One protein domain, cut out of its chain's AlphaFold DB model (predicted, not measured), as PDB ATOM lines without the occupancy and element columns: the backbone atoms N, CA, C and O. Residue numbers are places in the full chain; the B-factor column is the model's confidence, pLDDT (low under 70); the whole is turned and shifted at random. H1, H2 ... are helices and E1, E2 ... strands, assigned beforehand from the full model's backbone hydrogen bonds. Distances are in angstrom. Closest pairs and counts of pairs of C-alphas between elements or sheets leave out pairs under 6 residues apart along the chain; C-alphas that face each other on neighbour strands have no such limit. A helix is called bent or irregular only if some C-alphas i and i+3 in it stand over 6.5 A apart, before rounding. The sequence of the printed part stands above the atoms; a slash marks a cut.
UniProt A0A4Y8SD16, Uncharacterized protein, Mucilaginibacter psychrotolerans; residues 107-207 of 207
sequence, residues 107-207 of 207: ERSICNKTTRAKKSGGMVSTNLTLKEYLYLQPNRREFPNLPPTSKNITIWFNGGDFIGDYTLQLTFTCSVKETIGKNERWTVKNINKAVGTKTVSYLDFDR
ATOM      1  N   GLU A 107     377.661 335.843 299.172       78.50
ATOM      2  CA  GLU A 107     378.361 334.719 299.805       78.50
ATOM      3  C   GLU A 107     378.348 334.861 301.325       78.50
ATOM      4  O   GLU A 107     377.896 333.956 302.022       78.50
ATOM      5  N   ARG A 108     378.725 336.038 301.844       76.56
ATOM      6  CA  ARG A 108     378.718 336.301 303.290       76.56
ATOM      7  C   ARG A 108     377.334 336.081 303.906       76.56
ATOM      8  O   ARG A 108     377.226 335.542 305.004       76.56
ATOM      9  N   SER A 109     376.268 336.465 303.206       84.19
ATOM     10  CA  SER A 109     374.898 336.240 303.674       84.19
ATOM     11  C   SER A 109     374.526 334.750 303.727       84.19
ATOM     12  O   SER A 109     373.957 334.302 304.724       84.19
ATOM     13  N   ILE A 110     374.917 333.957 302.720       84.62
ATOM     14  CA  ILE A 110     374.724 332.494 302.714       84.62
ATOM     15  C   ILE A 110     375.472 331.842 303.878       84.62
ATOM     16  O   ILE A 110     374.931 330.962 304.550       84.62
ATOM     17  N   CYS A 111     376.692 332.296 304.148       79.69
ATOM     18  CA  CYS A 111     377.532 331.769 305.220       79.69
ATOM     19  C   CYS A 111     376.890 331.905 306.590       79.69
ATOM     20  O   CYS A 111     376.827 330.943 307.346       79.69
ATOM     21  N   ASN A 112     376.297 333.062 306.861       80.88
ATOM     22  CA  ASN A 112     375.593 333.324 308.118       80.88
ATOM     23  C   ASN A 112     374.385 332.410 308.330       80.88
ATOM     24  O   ASN A 112     373.938 332.208 309.454       80.88
ATOM     25  N   LYS A 113     373.827 331.915 307.228       87.62
ATOM     26  CA  LYS A 113     372.614 331.106 307.180       87.62
ATOM     27  C   LYS A 113     372.902 329.612 307.099       87.62
ATOM     28  O   LYS A 113     371.954 328.825 307.111       87.62
ATOM     29  N   THR A 114     374.175 329.227 306.996       85.75
ATOM     30  CA  THR A 114     374.587 327.844 306.767       85.75
ATOM     31  C   THR A 114     375.383 327.305 307.945       85.75
ATOM     32  O   THR A 114     376.309 327.940 308.433       85.75
ATOM     33  N   THR A 115     375.030 326.106 308.399       82.25
ATOM     34  CA  THR A 115     375.669 325.437 309.537       82.25
ATOM     35  C   THR A 115     375.862 323.953 309.248       82.25
ATOM     36  O   THR A 115     375.087 323.349 308.503       82.25
ATOM     37  N   ARG A 116     376.902 323.346 309.832       76.81
ATOM     38  CA  ARG A 116     377.122 321.898 309.741       76.81
ATOM     39  C   ARG A 116     376.120 321.158 310.627       76.81
ATOM     40  O   ARG A 116     375.970 321.467 311.812       76.81
ATOM     41  N   ALA A 117     375.462 320.148 310.070       72.12
ATOM     42  CA  ALA A 117     374.572 319.270 310.810       72.12
ATOM     43  C   ALA A 117     375.401 318.343 311.713       72.12
ATOM     44  O   ALA A 117     375.991 317.366 311.256       72.12
ATOM     45  N   LYS A 118     375.422 318.631 313.023       62.00
ATOM     46  CA  LYS A 118     376.248 317.918 314.021       62.00
ATOM     47  C   LYS A 118     376.076 316.389 314.041       62.00
ATOM     48  O   LYS A 118     376.970 315.707 314.521       62.00
ATOM     49  N   LYS A 119     374.940 315.855 313.575       58.00
ATOM     50  CA  LYS A 119     374.608 314.420 313.663       58.00
ATOM     51  C   LYS A 119     374.812 313.622 312.373       58.00
ATOM     52  O   LYS A 119     374.947 312.411 312.464       58.00
ATOM     53  N   SER A 120     374.799 314.256 311.201       59.09
ATOM     54  CA  SER A 120     374.784 313.552 309.906       59.09
ATOM     55  C   SER A 120     376.001 313.831 309.028       59.09
ATOM     56  O   SER A 120     376.090 313.273 307.944       59.09
ATOM     57  N   GLY A 121     376.907 314.723 309.442       68.38
ATOM     58  CA  GLY A 121     378.054 315.134 308.621       68.38
ATOM     59  C   GLY A 121     377.698 316.045 307.436       68.38
ATOM     60  O   GLY A 121     378.602 316.605 306.821       68.38
ATOM     61  N   GLY A 122     376.405 316.245 307.164       76.00
ATOM     62  CA  GLY A 122     375.896 317.133 306.120       76.00
ATOM     63  C   GLY A 122     375.819 318.607 306.527       76.00
ATOM     64  O   GLY A 122     376.220 319.018 307.621       76.00
ATOM     65  N   MET A 123     375.247 319.416 305.641       84.94
ATOM     66  CA  MET A 123     375.108 320.864 305.769       84.94
ATOM     67  C   MET A 123     373.650 321.301 305.708       84.94
ATOM     68  O   MET A 123     372.836 320.719 304.990       84.94
ATOM     69  N   VAL A 124     373.333 322.363 306.451       88.06
ATOM     70  CA  VAL A 124     372.002 322.973 306.466       88.06
ATOM     71  C   VAL A 124     372.114 324.467 306.225       88.06
ATOM     72  O   VAL A 124     372.722 325.172 307.029       88.06
ATOM     73  N   SER A 125     371.489 324.958 305.158       90.56
ATOM     74  CA  SER A 125     371.275 326.385 304.909       90.56
ATOM     75  C   SER A 125     369.814 326.727 305.174       90.56
ATOM     76  O   SER A 125     368.934 326.077 304.623       90.56
ATOM     77  N   THR A 126     369.532 327.740 305.989       92.31
ATOM     78  CA  THR A 126     368.157 328.117 306.364       92.31
ATOM     79  C   THR A 126     367.838 329.555 305.972       92.31
ATOM     80  O   THR A 126     368.700 330.427 306.001       92.31
ATOM     81  N   ASN A 127     366.578 329.827 305.624       93.62
ATOM     82  CA  ASN A 127     366.101 331.178 305.305       93.62
ATOM     83  C   ASN A 127     366.880 331.883 304.166       93.62
ATOM     84  O   ASN A 127     367.148 333.092 304.206       93.62
ATOM     85  N   LEU A 128     367.268 331.123 303.139       92.56
ATOM     86  CA  LEU A 128     367.864 331.668 301.925       92.56
ATOM     87  C   LEU A 128     366.800 332.371 301.064       92.56
ATOM     88  O   LEU A 128     365.639 331.959 300.971       92.56
ATOM     89  N   THR A 129     367.220 333.444 300.414       93.69
ATOM     90  CA  THR A 129     366.502 334.121 299.332       93.69
ATOM     91  C   THR A 129     366.729 333.391 298.011       93.69
ATOM     92  O   THR A 129     367.694 332.640 297.865       93.69
ATOM     93  N   LEU A 130     365.885 333.652 297.009       92.12
ATOM     94  CA  LEU A 130     366.092 333.089 295.675       92.12
ATOM     95  C   LEU A 130     367.452 333.486 295.083       92.12
ATOM     96  O   LEU A 130     368.134 332.644 294.517       92.12
ATOM     97  N   LYS A 131     367.890 334.739 295.264       89.88
ATOM     98  CA  LYS A 131     369.206 335.200 294.792       89.88
ATOM     99  C   LYS A 131     370.352 334.381 295.398       89.88
ATOM    100  O   LYS A 131     371.280 334.009 294.692       89.88
ATOM    101  N   GLU A 132     370.283 334.107 296.697       89.62
ATOM    102  CA  GLU A 132     371.270 333.278 297.399       89.62
ATOM    103  C   GLU A 132     371.222 331.814 296.939       89.62
ATOM    104  O   GLU A 132     372.262 331.185 296.786       89.62
ATOM    105  N   TYR A 133     370.034 331.275 296.661       90.38
ATOM    106  CA  TYR A 133     369.893 329.935 296.094       90.38
ATOM    107  C   TYR A 133     370.500 329.827 294.688       90.38
ATOM    108  O   TYR A 133     371.288 328.924 294.423       90.38
ATOM    109  N   LEU A 134     370.182 330.779 293.804       89.12
ATOM    110  CA  LEU A 134     370.718 330.840 292.442       89.12
ATOM    111  C   LEU A 134     372.238 331.036 292.422       89.12
ATOM    112  O   LEU A 134     372.889 330.665 291.454       89.12
ATOM    113  N   TYR A 135     372.814 331.589 293.490       87.31
ATOM    114  CA  TYR A 135     374.262 331.636 293.665       87.31
ATOM    115  C   TYR A 135     374.867 330.241 293.904       87.31
ATOM    116  O   TYR A 135     375.951 329.933 293.412       87.31
ATOM    117  N   LEU A 136     374.172 329.388 294.661       85.88
ATOM    118  CA  LEU A 136     374.625 328.033 294.987       85.88
ATOM    119  C   LEU A 136     374.392 327.047 293.840       85.88
ATOM    120  O   LEU A 136     375.254 326.206 293.587       85.88
ATOM    121  N   GLN A 137     373.264 327.177 293.140       85.88
ATOM    122  CA  GLN A 137     372.780 326.223 292.140       85.88
ATOM    123  C   GLN A 137     373.813 325.835 291.059       85.88
ATOM    124  O   GLN A 137     373.965 324.643 290.820       85.88
ATOM    125  N   PRO A 138     374.582 326.748 290.429       79.12
ATOM    126  CA  PRO A 138     375.542 326.368 289.387       79.12
ATOM    127  C   PRO A 138     376.656 325.435 289.874       79.12
ATOM    128  O   PRO A 138     377.252 324.719 289.074       79.12
ATOM    129  N   ASN A 139     376.941 325.436 291.178       71.19
ATOM    130  CA  ASN A 139     377.997 324.614 291.764       71.19
ATOM    131  C   ASN A 139     377.541 323.168 292.035       71.19
ATOM    132  O   ASN A 139     378.365 322.344 292.429       71.19
ATOM    133  N   ARG A 140     376.248 322.850 291.845       73.75
ATOM    134  CA  ARG A 140     375.645 321.542 292.141       73.75
ATOM    135  C   ARG A 140     374.571 321.185 291.118       73.75
ATOM    136  O   ARG A 140     373.514 321.809 291.065       73.75
ATOM    137  N   ARG A 141     374.821 320.150 290.311       75.56
ATOM    138  CA  ARG A 141     373.894 319.714 289.249       75.56
ATOM    139  C   ARG A 141     372.571 319.182 289.803       75.56
ATOM    140  O   ARG A 141     371.572 319.179 289.094       75.56
ATOM    141  N   GLU A 142     372.567 318.765 291.062       81.75
ATOM    142  CA  GLU A 142     371.436 318.168 291.767       81.75
ATOM    143  C   GLU A 142     370.388 319.219 292.176       81.75
ATOM    144  O   GLU A 142     369.265 318.876 292.543       81.75
ATOM    145  N   PHE A 143     370.732 320.514 292.129       87.50
ATOM    146  CA  PHE A 143     369.853 321.591 292.580       87.50
ATOM    147  C   PHE A 143     368.795 321.918 291.511       87.50
ATOM    148  O   PHE A 143     369.128 322.443 290.442       87.50
ATOM    149  N   PRO A 144     367.499 321.683 291.785       89.44
ATOM    150  CA  PRO A 144     366.443 321.931 290.816       89.44
ATOM    151  C   PRO A 144     366.221 323.428 290.581       89.44
ATOM    152  O   PRO A 144     366.530 324.277 291.418       89.44
ATOM    153  N   ASN A 145     365.585 323.767 289.464       90.88
ATOM    154  CA  ASN A 145     365.099 325.128 289.264       90.88
ATOM    155  C   ASN A 145     363.945 325.420 290.224       90.88
ATOM    156  O   ASN A 145     362.953 324.689 290.260       90.88
ATOM    157  N   LEU A 146     364.076 326.503 290.989       91.81
ATOM    158  CA  LEU A 146     363.011 326.982 291.858       91.81
ATOM    159  C   LEU A 146     362.151 328.029 291.139       91.81
ATOM    160  O   LEU A 146     362.669 328.806 290.336       91.81
ATOM    161  N   PRO A 147     360.846 328.093 291.448       92.44
ATOM    162  CA  PRO A 147     359.980 329.148 290.944       92.44
ATOM    163  C   PRO A 147     360.459 330.564 291.329       92.44
ATOM    164  O   PRO A 147     361.023 330.737 292.417       92.44
ATOM    165  N   PRO A 148     360.208 331.594 290.500       90.69
ATOM    166  CA  PRO A 148     360.730 332.943 290.718       90.69
ATOM    167  C   PRO A 148     360.211 333.639 291.987       90.69
ATOM    168  O   PRO A 148     360.884 334.532 292.498       90.69
ATOM    169  N   THR A 149     359.062 333.236 292.547       92.50
ATOM    170  CA  THR A 149     358.574 333.793 293.830       92.50
ATOM    171  C   THR A 149     359.065 333.044 295.075       92.50
ATOM    172  O   THR A 149     358.585 333.298 296.185       92.50
ATOM    173  N   SER A 150     360.012 332.117 294.915       93.44
ATOM    174  CA  SER A 150     360.514 331.304 296.023       93.44
ATOM    175  C   SER A 150     361.224 332.142 297.087       93.44
ATOM    176  O   SER A 150     362.107 332.951 296.803       93.44
ATOM    177  N   LYS A 151     360.861 331.907 298.346       93.50
ATOM    178  CA  LYS A 151     361.435 332.546 299.535       93.50
ATOM    179  C   LYS A 151     361.527 331.564 300.697       93.50
ATOM    180  O   LYS A 151     360.908 330.499 300.665       93.50
ATOM    181  N   ASN A 152     362.263 331.957 301.735       93.06
ATOM    182  CA  ASN A 152     362.511 331.157 302.938       93.06
ATOM    183  C   ASN A 152     363.011 329.751 302.575       93.06
ATOM    184  O   ASN A 152     362.475 328.747 303.043       93.06
ATOM    185  N   ILE A 153     363.989 329.699 301.672       96.06
ATOM    186  CA  ILE A 153     364.524 328.453 301.138       96.06
ATOM    187  C   ILE A 153     365.433 327.835 302.197       96.06
ATOM    188  O   ILE A 153     366.334 328.482 302.733       96.06
ATOM    189  N   THR A 154     365.183 326.571 302.490       95.06
ATOM    190  CA  THR A 154     365.982 325.738 303.373       95.06
ATOM    191  C   THR A 154     366.549 324.592 302.554       95.06
ATOM    192  O   THR A 154     365.800 323.905 301.860       95.06
ATOM    193  N   ILE A 155     367.860 324.402 302.638       92.00
ATOM    194  CA  ILE A 155     368.606 323.340 301.969       92.00
ATOM    195  C   ILE A 155     369.205 322.461 303.053       92.00
ATOM    196  O   ILE A 155     369.913 322.955 303.927       92.00
ATOM    197  N   TRP A 156     368.931 321.171 302.988       90.19
ATOM    198  CA  TRP A 156     369.626 320.147 303.742       90.19
ATOM    199  C   TRP A 156     370.338 319.260 302.734       90.19
ATOM    200  O   TRP A 156     369.695 318.654 301.879       90.19
ATOM    201  N   PHE A 157     371.659 319.237 302.793       85.50
ATOM    202  CA  PHE A 157     372.466 318.502 301.837       85.50
ATOM    203  C   PHE A 157     373.482 317.643 302.573       85.50
ATOM    204  O   PHE A 157     374.270 318.146 303.372       85.50
ATOM    205  N   ASN A 158     373.464 316.349 302.290       83.50
ATOM    206  CA  ASN A 158     374.461 315.405 302.757       83.50
ATOM    207  C   ASN A 158     375.111 314.769 301.528       83.50
ATOM    208  O   ASN A 158     374.445 314.023 300.819       83.50
ATOM    209  N   GLY A 159     376.366 315.121 301.251       71.00
ATOM    210  CA  GLY A 159     377.178 314.543 300.180       71.00
ATOM    211  C   GLY A 159     378.328 313.798 300.837       71.00
ATOM    212  O   GLY A 159     379.294 314.427 301.283       71.00
ATOM    213  N   GLY A 160     378.131 312.497 301.026       57.50
ATOM    214  CA  GLY A 160     378.789 311.756 302.096       57.50
ATOM    215  C   GLY A 160     379.945 310.880 301.663       57.50
ATOM    216  O   GLY A 160     380.974 310.911 302.332       57.50
ATOM    217  N   ASP A 161     379.817 310.149 300.556       50.16
ATOM    218  CA  ASP A 161     380.666 308.976 300.358       50.16
ATOM    219  C   ASP A 161     381.386 308.956 299.007       50.16
ATOM    220  O   ASP A 161     380.933 309.509 298.005       50.16
ATOM    221  N   PHE A 162     382.544 308.287 298.996       49.75
ATOM    222  CA  PHE A 162     383.442 308.058 297.851       49.75
ATOM    223  C   PHE A 162     382.736 307.449 296.618       49.75
ATOM    224  O   PHE A 162     383.297 307.429 295.526       49.75
ATOM    225  N   ILE A 163     381.510 306.956 296.808       56.19
ATOM    226  CA  ILE A 163     380.676 306.226 295.851       56.19
ATOM    227  C   ILE A 163     379.709 307.169 295.101       56.19
ATOM    228  O   ILE A 163     379.202 306.807 294.045       56.19
ATOM    229  N   GLY A 164     379.545 308.418 295.559       63.53
ATOM    230  CA  GLY A 164     378.672 309.413 294.921       63.53
ATOM    231  C   GLY A 164     377.314 309.600 295.600       63.53
ATOM    232  O   GLY A 164     376.551 310.465 295.172       63.53
ATOM    233  N   ASP A 165     377.040 308.861 296.677       76.62
ATOM    234  CA  ASP A 165     375.785 308.922 297.420       76.62
ATOM    235  C   ASP A 165     375.520 310.326 297.968       76.62
ATOM    236  O   ASP A 165     376.376 310.981 298.593       76.62
ATOM    237  N   TYR A 166     374.286 310.781 297.777       83.50
ATOM    238  CA  TYR A 166     373.843 312.048 298.333       83.50
ATOM    239  C   TYR A 166     372.392 312.008 298.782       83.50
ATOM    240  O   TYR A 166     371.571 311.203 298.352       83.50
ATOM    241  N   THR A 167     372.057 312.939 299.666       86.88
ATOM    242  CA  THR A 167     370.679 313.277 300.004       86.88
ATOM    243  C   THR A 167     370.531 314.788 299.970       86.88
ATOM    244  O   THR A 167     371.234 315.514 300.677       86.88
ATOM    245  N   LEU A 168     369.597 315.264 299.156       89.19
ATOM    246  CA  LEU A 168     369.227 316.662 299.015       89.19
ATOM    247  C   LEU A 168     367.760 316.829 299.402       89.19
ATOM    248  O   LEU A 168     366.857 316.343 298.727       89.19
ATOM    249  N   GLN A 169     367.516 317.582 300.466       92.25
ATOM    250  CA  GLN A 169     366.185 318.037 300.827       92.25
ATOM    251  C   GLN A 169     366.122 319.557 300.728       92.25
ATOM    252  O   GLN A 169     366.855 320.287 301.387       92.25
ATOM    253  N   LEU A 170     365.191 320.044 299.926       93.69
ATOM    254  CA  LEU A 170     364.904 321.457 299.740       93.69
ATOM    255  C   LEU A 170     363.501 321.739 300.262       93.69
ATOM    256  O   LEU A 170     362.576 320.969 300.029       93.69
ATOM    257  N   THR A 171     363.312 322.825 300.999       96.00
ATOM    258  CA  THR A 171     361.983 323.308 301.395       96.00
ATOM    259  C   THR A 171     361.915 324.806 301.177       96.00
ATOM    260  O   THR A 171     362.808 325.527 301.597       96.00
ATOM    261  N   PHE A 172     360.870 325.288 300.521       95.88
ATOM    262  CA  PHE A 172     360.717 326.704 300.197       95.88
ATOM    263  C   PHE A 172     359.243 327.085 300.131       95.88
ATOM    264  O   PHE A 172     358.362 326.231 300.003       95.88
ATOM    265  N   THR A 173     358.968 328.382 300.202       95.31
ATOM    266  CA  THR A 173     357.620 328.932 300.054       95.31
ATOM    267  C   THR A 173     357.533 329.710 298.752       95.31
ATOM    268  O   THR A 173     358.394 330.540 298.482       95.31
ATOM    269  N   CYS A 174     356.494 329.473 297.962       94.62
ATOM    270  CA  CYS A 174     356.258 330.133 296.678       94.62
ATOM    271  C   CYS A 174     354.775 330.505 296.515       94.62
ATOM    272  O   CYS A 174     353.935 330.153 297.348       94.62
ATOM    273  N   SER A 175     354.441 331.247 295.464       93.94
ATOM    274  CA  SER A 175     353.062 331.594 295.117       93.94
ATOM    275  C   SER A 175     352.260 330.348 294.746       93.94
ATOM    276  O   SER A 175     352.749 329.447 294.064       93.94
ATOM    277  N   VAL A 176     350.984 330.300 295.140       92.81
ATOM    278  CA  VAL A 176     350.097 329.169 294.799       92.81
ATOM    279  C   VAL A 176     349.965 328.989 293.282       92.81
ATOM    280  O   VAL A 176     349.855 327.851 292.824       92.81
ATOM    281  N   LYS A 177     350.052 330.090 292.519       91.12
ATOM    282  CA  LYS A 177     349.911 330.124 291.055       91.12
ATOM    283  C   LYS A 177     351.082 329.490 290.302       91.12
ATOM    284  O   LYS A 177     350.940 329.177 289.125       91.12
ATOM    285  N   GLU A 178     352.237 329.325 290.940       89.12
ATOM    286  CA  GLU A 178     353.417 328.800 290.256       89.12
ATOM    287  C   GLU A 178     353.327 327.293 290.056       89.12
ATOM    288  O   GLU A 178     352.874 326.553 290.930       89.12
ATOM    289  N   THR A 179     353.779 326.817 288.902       85.38
ATOM    290  CA  THR A 179     353.812 325.381 288.626       85.38
ATOM    291  C   THR A 179     355.072 324.793 289.251       85.38
ATOM    292  O   THR A 179     356.155 325.354 289.112       85.38
ATOM    293  N   ILE A 180     354.925 323.679 289.962       86.56
ATOM    294  CA  ILE A 180     356.043 322.924 290.540       86.56
ATOM    295  C   ILE A 180     356.266 321.695 289.650       86.56
ATOM    296  O   ILE A 180     355.329 321.253 288.976       86.56
ATOM    297  N   GLY A 181     357.480 321.141 289.635       76.19
ATOM    298  CA  GLY A 181     357.743 319.858 288.988       76.19
ATOM    299  C   GLY A 181     356.736 318.784 289.420       76.19
ATOM    300  O   GLY A 181     356.276 318.764 290.559       76.19
ATOM    301  N   LYS A 182     356.356 317.918 288.476       73.81
ATOM    302  CA  LYS A 182     355.279 316.926 288.647       73.81
ATOM    303  C   LYS A 182     355.767 315.531 289.059       73.81
ATOM    304  O   LYS A 182     354.975 314.598 289.041       73.81
ATOM    305  N   ASN A 183     357.055 315.363 289.354       83.88
ATOM    306  CA  ASN A 183     357.604 314.058 289.726       83.88
ATOM    307  C   ASN A 183     357.481 313.798 291.239       83.88
ATOM    308  O   ASN A 183     357.227 314.716 292.018       83.88
ATOM    309  N   GLU A 184     357.699 312.545 291.641       81.88
ATOM    310  CA  GLU A 184     357.578 312.069 293.030       81.88
ATOM    311  C   GLU A 184     358.528 312.773 294.014       81.88
ATOM    312  O   GLU A 184     358.323 312.722 295.224       81.88
ATOM    313  N   ARG A 185     359.540 313.485 293.504       89.62
ATOM    314  CA  ARG A 185     360.489 314.249 294.319       89.62
ATOM    315  C   ARG A 185     359.879 315.529 294.884       89.62
ATOM    316  O   ARG A 185     360.384 316.033 295.883       89.62
ATOM    317  N   TRP A 186     358.821 316.073 294.275       92.19
ATOM    318  CA  TRP A 186     358.161 317.294 294.747       92.19
ATOM    319  C   TRP A 186     356.936 316.977 295.597       92.19
ATOM    320  O   TRP A 186     356.066 316.196 295.223       92.19
ATOM    321  N   THR A 187     356.805 317.664 296.724       93.31
ATOM    322  CA  THR A 187     355.653 317.519 297.616       93.31
ATOM    323  C   THR A 187     355.192 318.883 298.104       93.31
ATOM    324  O   THR A 187     355.968 319.653 298.670       93.31
ATOM    325  N   VAL A 188     353.907 319.193 297.932       92.19
ATOM    326  CA  VAL A 188     353.298 320.379 298.549       92.19
ATOM    327  C   VAL A 188     352.962 320.040 299.998       92.19
ATOM    328  O   VAL A 188     352.090 319.220 300.255       92.19
ATOM    329  N   LYS A 189     353.663 320.667 300.946       92.44
ATOM    330  CA  LYS A 189     353.480 320.426 302.386       92.44
ATOM    331  C   LYS A 189     352.311 321.217 302.966       92.44
ATOM    332  O   LYS A 189     351.619 320.727 303.848       92.44
ATOM    333  N   ASN A 190     352.123 322.455 302.515       93.81
ATOM    334  CA  ASN A 190     351.081 323.339 303.035       93.81
ATOM    335  C   ASN A 190     350.657 324.371 301.983       93.81
ATOM    336  O   ASN A 190     351.478 324.801 301.170       93.81
ATOM    337  N   ILE A 191     349.398 324.805 302.024       93.75
ATOM    338  CA  ILE A 191     348.850 325.878 301.192       93.75
ATOM    339  C   ILE A 191     348.169 326.895 302.106       93.75
ATOM    340  O   ILE A 191     347.105 326.638 302.666       93.75
ATOM    341  N   ASN A 192     348.746 328.088 302.202       92.62
ATOM    342  CA  ASN A 192     348.121 329.223 302.861       92.62
ATOM    343  C   ASN A 192     347.339 330.045 301.827       92.62
ATOM    344  O   ASN A 192     347.892 330.908 301.138       92.62
ATOM    345  N   LYS A 193     346.032 329.773 301.733       88.81
ATOM    346  CA  LYS A 193     345.128 330.453 300.793       88.81
ATOM    347  C   LYS A 193     344.964 331.946 301.093       88.81
ATOM    348  O   LYS A 193     344.855 332.718 300.150       88.81
ATOM    349  N   ALA A 194     345.001 332.354 302.364       88.25
ATOM    350  CA  ALA A 194     344.826 333.754 302.760       88.25
ATOM    351  C   ALA A 194     345.975 334.645 302.263       88.25
ATOM    352  O   ALA A 194     345.752 335.763 301.813       88.25
ATOM    353  N   VAL A 195     347.204 334.122 302.298       88.69
ATOM    354  CA  VAL A 195     348.412 334.837 301.847       88.69
ATOM    355  C   VAL A 195     348.754 334.509 300.383       88.69
ATOM    356  O   VAL A 195     349.684 335.070 299.813       88.69
ATOM    357  N   GLY A 196     348.026 333.582 299.750       92.00
ATOM    358  CA  GLY A 196     348.286 333.151 298.375       92.00
ATOM    359  C   GLY A 196     349.630 332.435 298.199       92.00
ATOM    360  O   GLY A 196     350.234 332.510 297.128       92.00
ATOM    361  N   THR A 197     350.106 331.727 299.230       94.62
ATOM    362  CA  THR A 197     351.402 331.021 299.210       94.62
ATOM    363  C   THR A 197     351.264 329.529 299.497       94.62
ATOM    364  O   THR A 197     350.306 329.084 300.126       94.62
ATOM    365  N   LYS A 198     352.230 328.737 299.039       94.75
ATOM    366  CA  LYS A 198     352.365 327.313 299.350       94.75
ATOM    367  C   LYS A 198     353.797 326.986 299.742       94.75
ATOM    368  O   LYS A 198     354.740 327.549 299.189       94.75
ATOM    369  N   THR A 199     353.947 326.063 300.680       94.88
ATOM    370  CA  THR A 199     355.237 325.504 301.078       94.88
ATOM    371  C   THR A 199     355.439 324.183 300.364       94.88
ATOM    372  O   THR A 199     354.583 323.296 300.400       94.88
ATOM    373  N   VAL A 200     356.583 324.061 299.713       94.88
ATOM    374  CA  VAL A 200     356.946 322.951 298.845       94.88
ATOM    375  C   VAL A 200     358.225 322.334 299.377       94.88
ATOM    376  O   VAL A 200     359.115 323.040 299.842       94.88
ATOM    377  N   SER A 201     358.301 321.013 299.310       94.31
ATOM    378  CA  SER A 201     359.499 320.236 299.569       94.31
ATOM    379  C   SER A 201     359.946 319.567 298.279       94.31
ATOM    380  O   SER A 201     359.109 319.086 297.522       94.31
ATOM    381  N   TYR A 202     361.250 319.510 298.063       93.81
ATOM    382  CA  TYR A 202     361.888 318.644 297.087       93.81
ATOM    383  C   TYR A 202     362.809 317.685 297.838       93.81
ATOM    384  O   TYR A 202     363.512 318.119 298.754       93.81
ATOM    385  N   LEU A 203     362.758 316.400 297.508       92.31
ATOM    386  CA  LEU A 203     363.626 315.379 298.077       92.31
ATOM    387  C   LEU A 203     364.247 314.569 296.945       92.31
ATOM    388  O   LEU A 203     363.535 313.979 296.137       92.31
ATOM    389  N   ASP A 204     365.569 314.536 296.922       89.38
ATOM    390  CA  ASP A 204     366.358 313.743 295.994       89.38
ATOM    391  C   ASP A 204     367.432 312.999 296.765       89.38
ATOM    392  O   ASP A 204     367.977 313.511 297.748       89.38
ATOM    393  N   PHE A 205     367.709 311.780 296.346       85.44
ATOM    394  CA  PHE A 205     368.764 310.973 296.922       85.44
ATOM    395  C   PHE A 205     369.249 309.978 295.881       85.44
ATOM    396  O   PHE A 205     368.454 309.459 295.095       85.44
ATOM    397  N   ASP A 206     370.546 309.721 295.913       78.06
ATOM    398  CA  ASP A 206     371.204 308.693 295.117       78.06
ATOM    399  C   ASP A 206     371.887 307.727 296.086       78.06
ATOM    400  O   ASP A 206     372.423 308.167 297.112       78.06
ATOM    401  N   ARG A 207     371.744 306.430 295.813       63.44
ATOM    402  CA  ARG A 207     372.182 305.306 296.653       63.44
ATOM    403  C   ARG A 207     372.980 304.312 295.829       63.44
ATOM    404  O   ARG A 207     372.610 304.141 294.647       63.44
TER     405      ARG A 207
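This is residues 107 to 207 of the 207 residues of an uncharacterized protein of Mucilaginibacter psychrotolerans (UniProt A0A4Y8SD16). One twisted sheet of six antiparallel strands makes the body, with helix H2 over one face near E2 and E3, and the short helix H1 grazing the sheet beside E2. The printed part has 101 residues, with two named helices and six named strands, in the order H1 E1 E2 H2 E3 E4 E5 E6; the sheet's order is E1 E2 E3 E4 E6 E5, and the class is mixed. The whole is compact, with a radius of gyration of the C-alphas of 13.8 A and spans of 45 by 32 by 25 A.

Start at H1, residues 107 to 112, which only grazes the sheet with residues 109 to 112. Next, E1, residues 114 to 116, and E2, residues 123 to 128, form a hairpin, with N 115 and O 124 at 2.8 A. H2, residues 130 to 139, is on the sheet at a height over the sheet of 10.1 A, over E2 and along it at 2 degrees on the local plane; 2 of its C-alphas fall on E3, residues 151 to 159, only just too few to be over it. H1 and H2 only just touch, with 3 pairs of C-alphas within 8 A, the closest being those of Ile 110 and Glu 132, 6.4 A. H2 is only just irregular: C-alphas 135 and 138 are 6.9 A apart. Every O i to N i+4 pair is within hydrogen-bond range in H1, 4 of 6 in H2. Look for N 125 and O 155, 2.8 A, between E2 and E3, and N 154 and O 171, 2.7 A, in the hairpin of E3 and E4, residues 166 to 175. E5, residues 186 to 192, is an edge strand, apart from E4, and forms a hairpin with E6, residues 197 to 206, N 187 and O 201 at 2.8 A; E6 is antiparallel to E4, N 168 and O 204 at 2.8 A.

Find C-alpha 107 at (378.361, 334.719, 299.805), where H1 begins. H2 is 15.1 A long, E3 23.9 A and E4 28.7 A; E6 runs 30.1 A to C-alpha 206 at (371.204, 308.693, 295.117).

The C-alphas farthest apart are those of Phe 162 and Ala 194, 46.6 A. The printed part has no cut; the link H2 to E3, 11 residues, is long. Look for pLDDT under 70 at residues 118 to 121, 160 to 164 and 207.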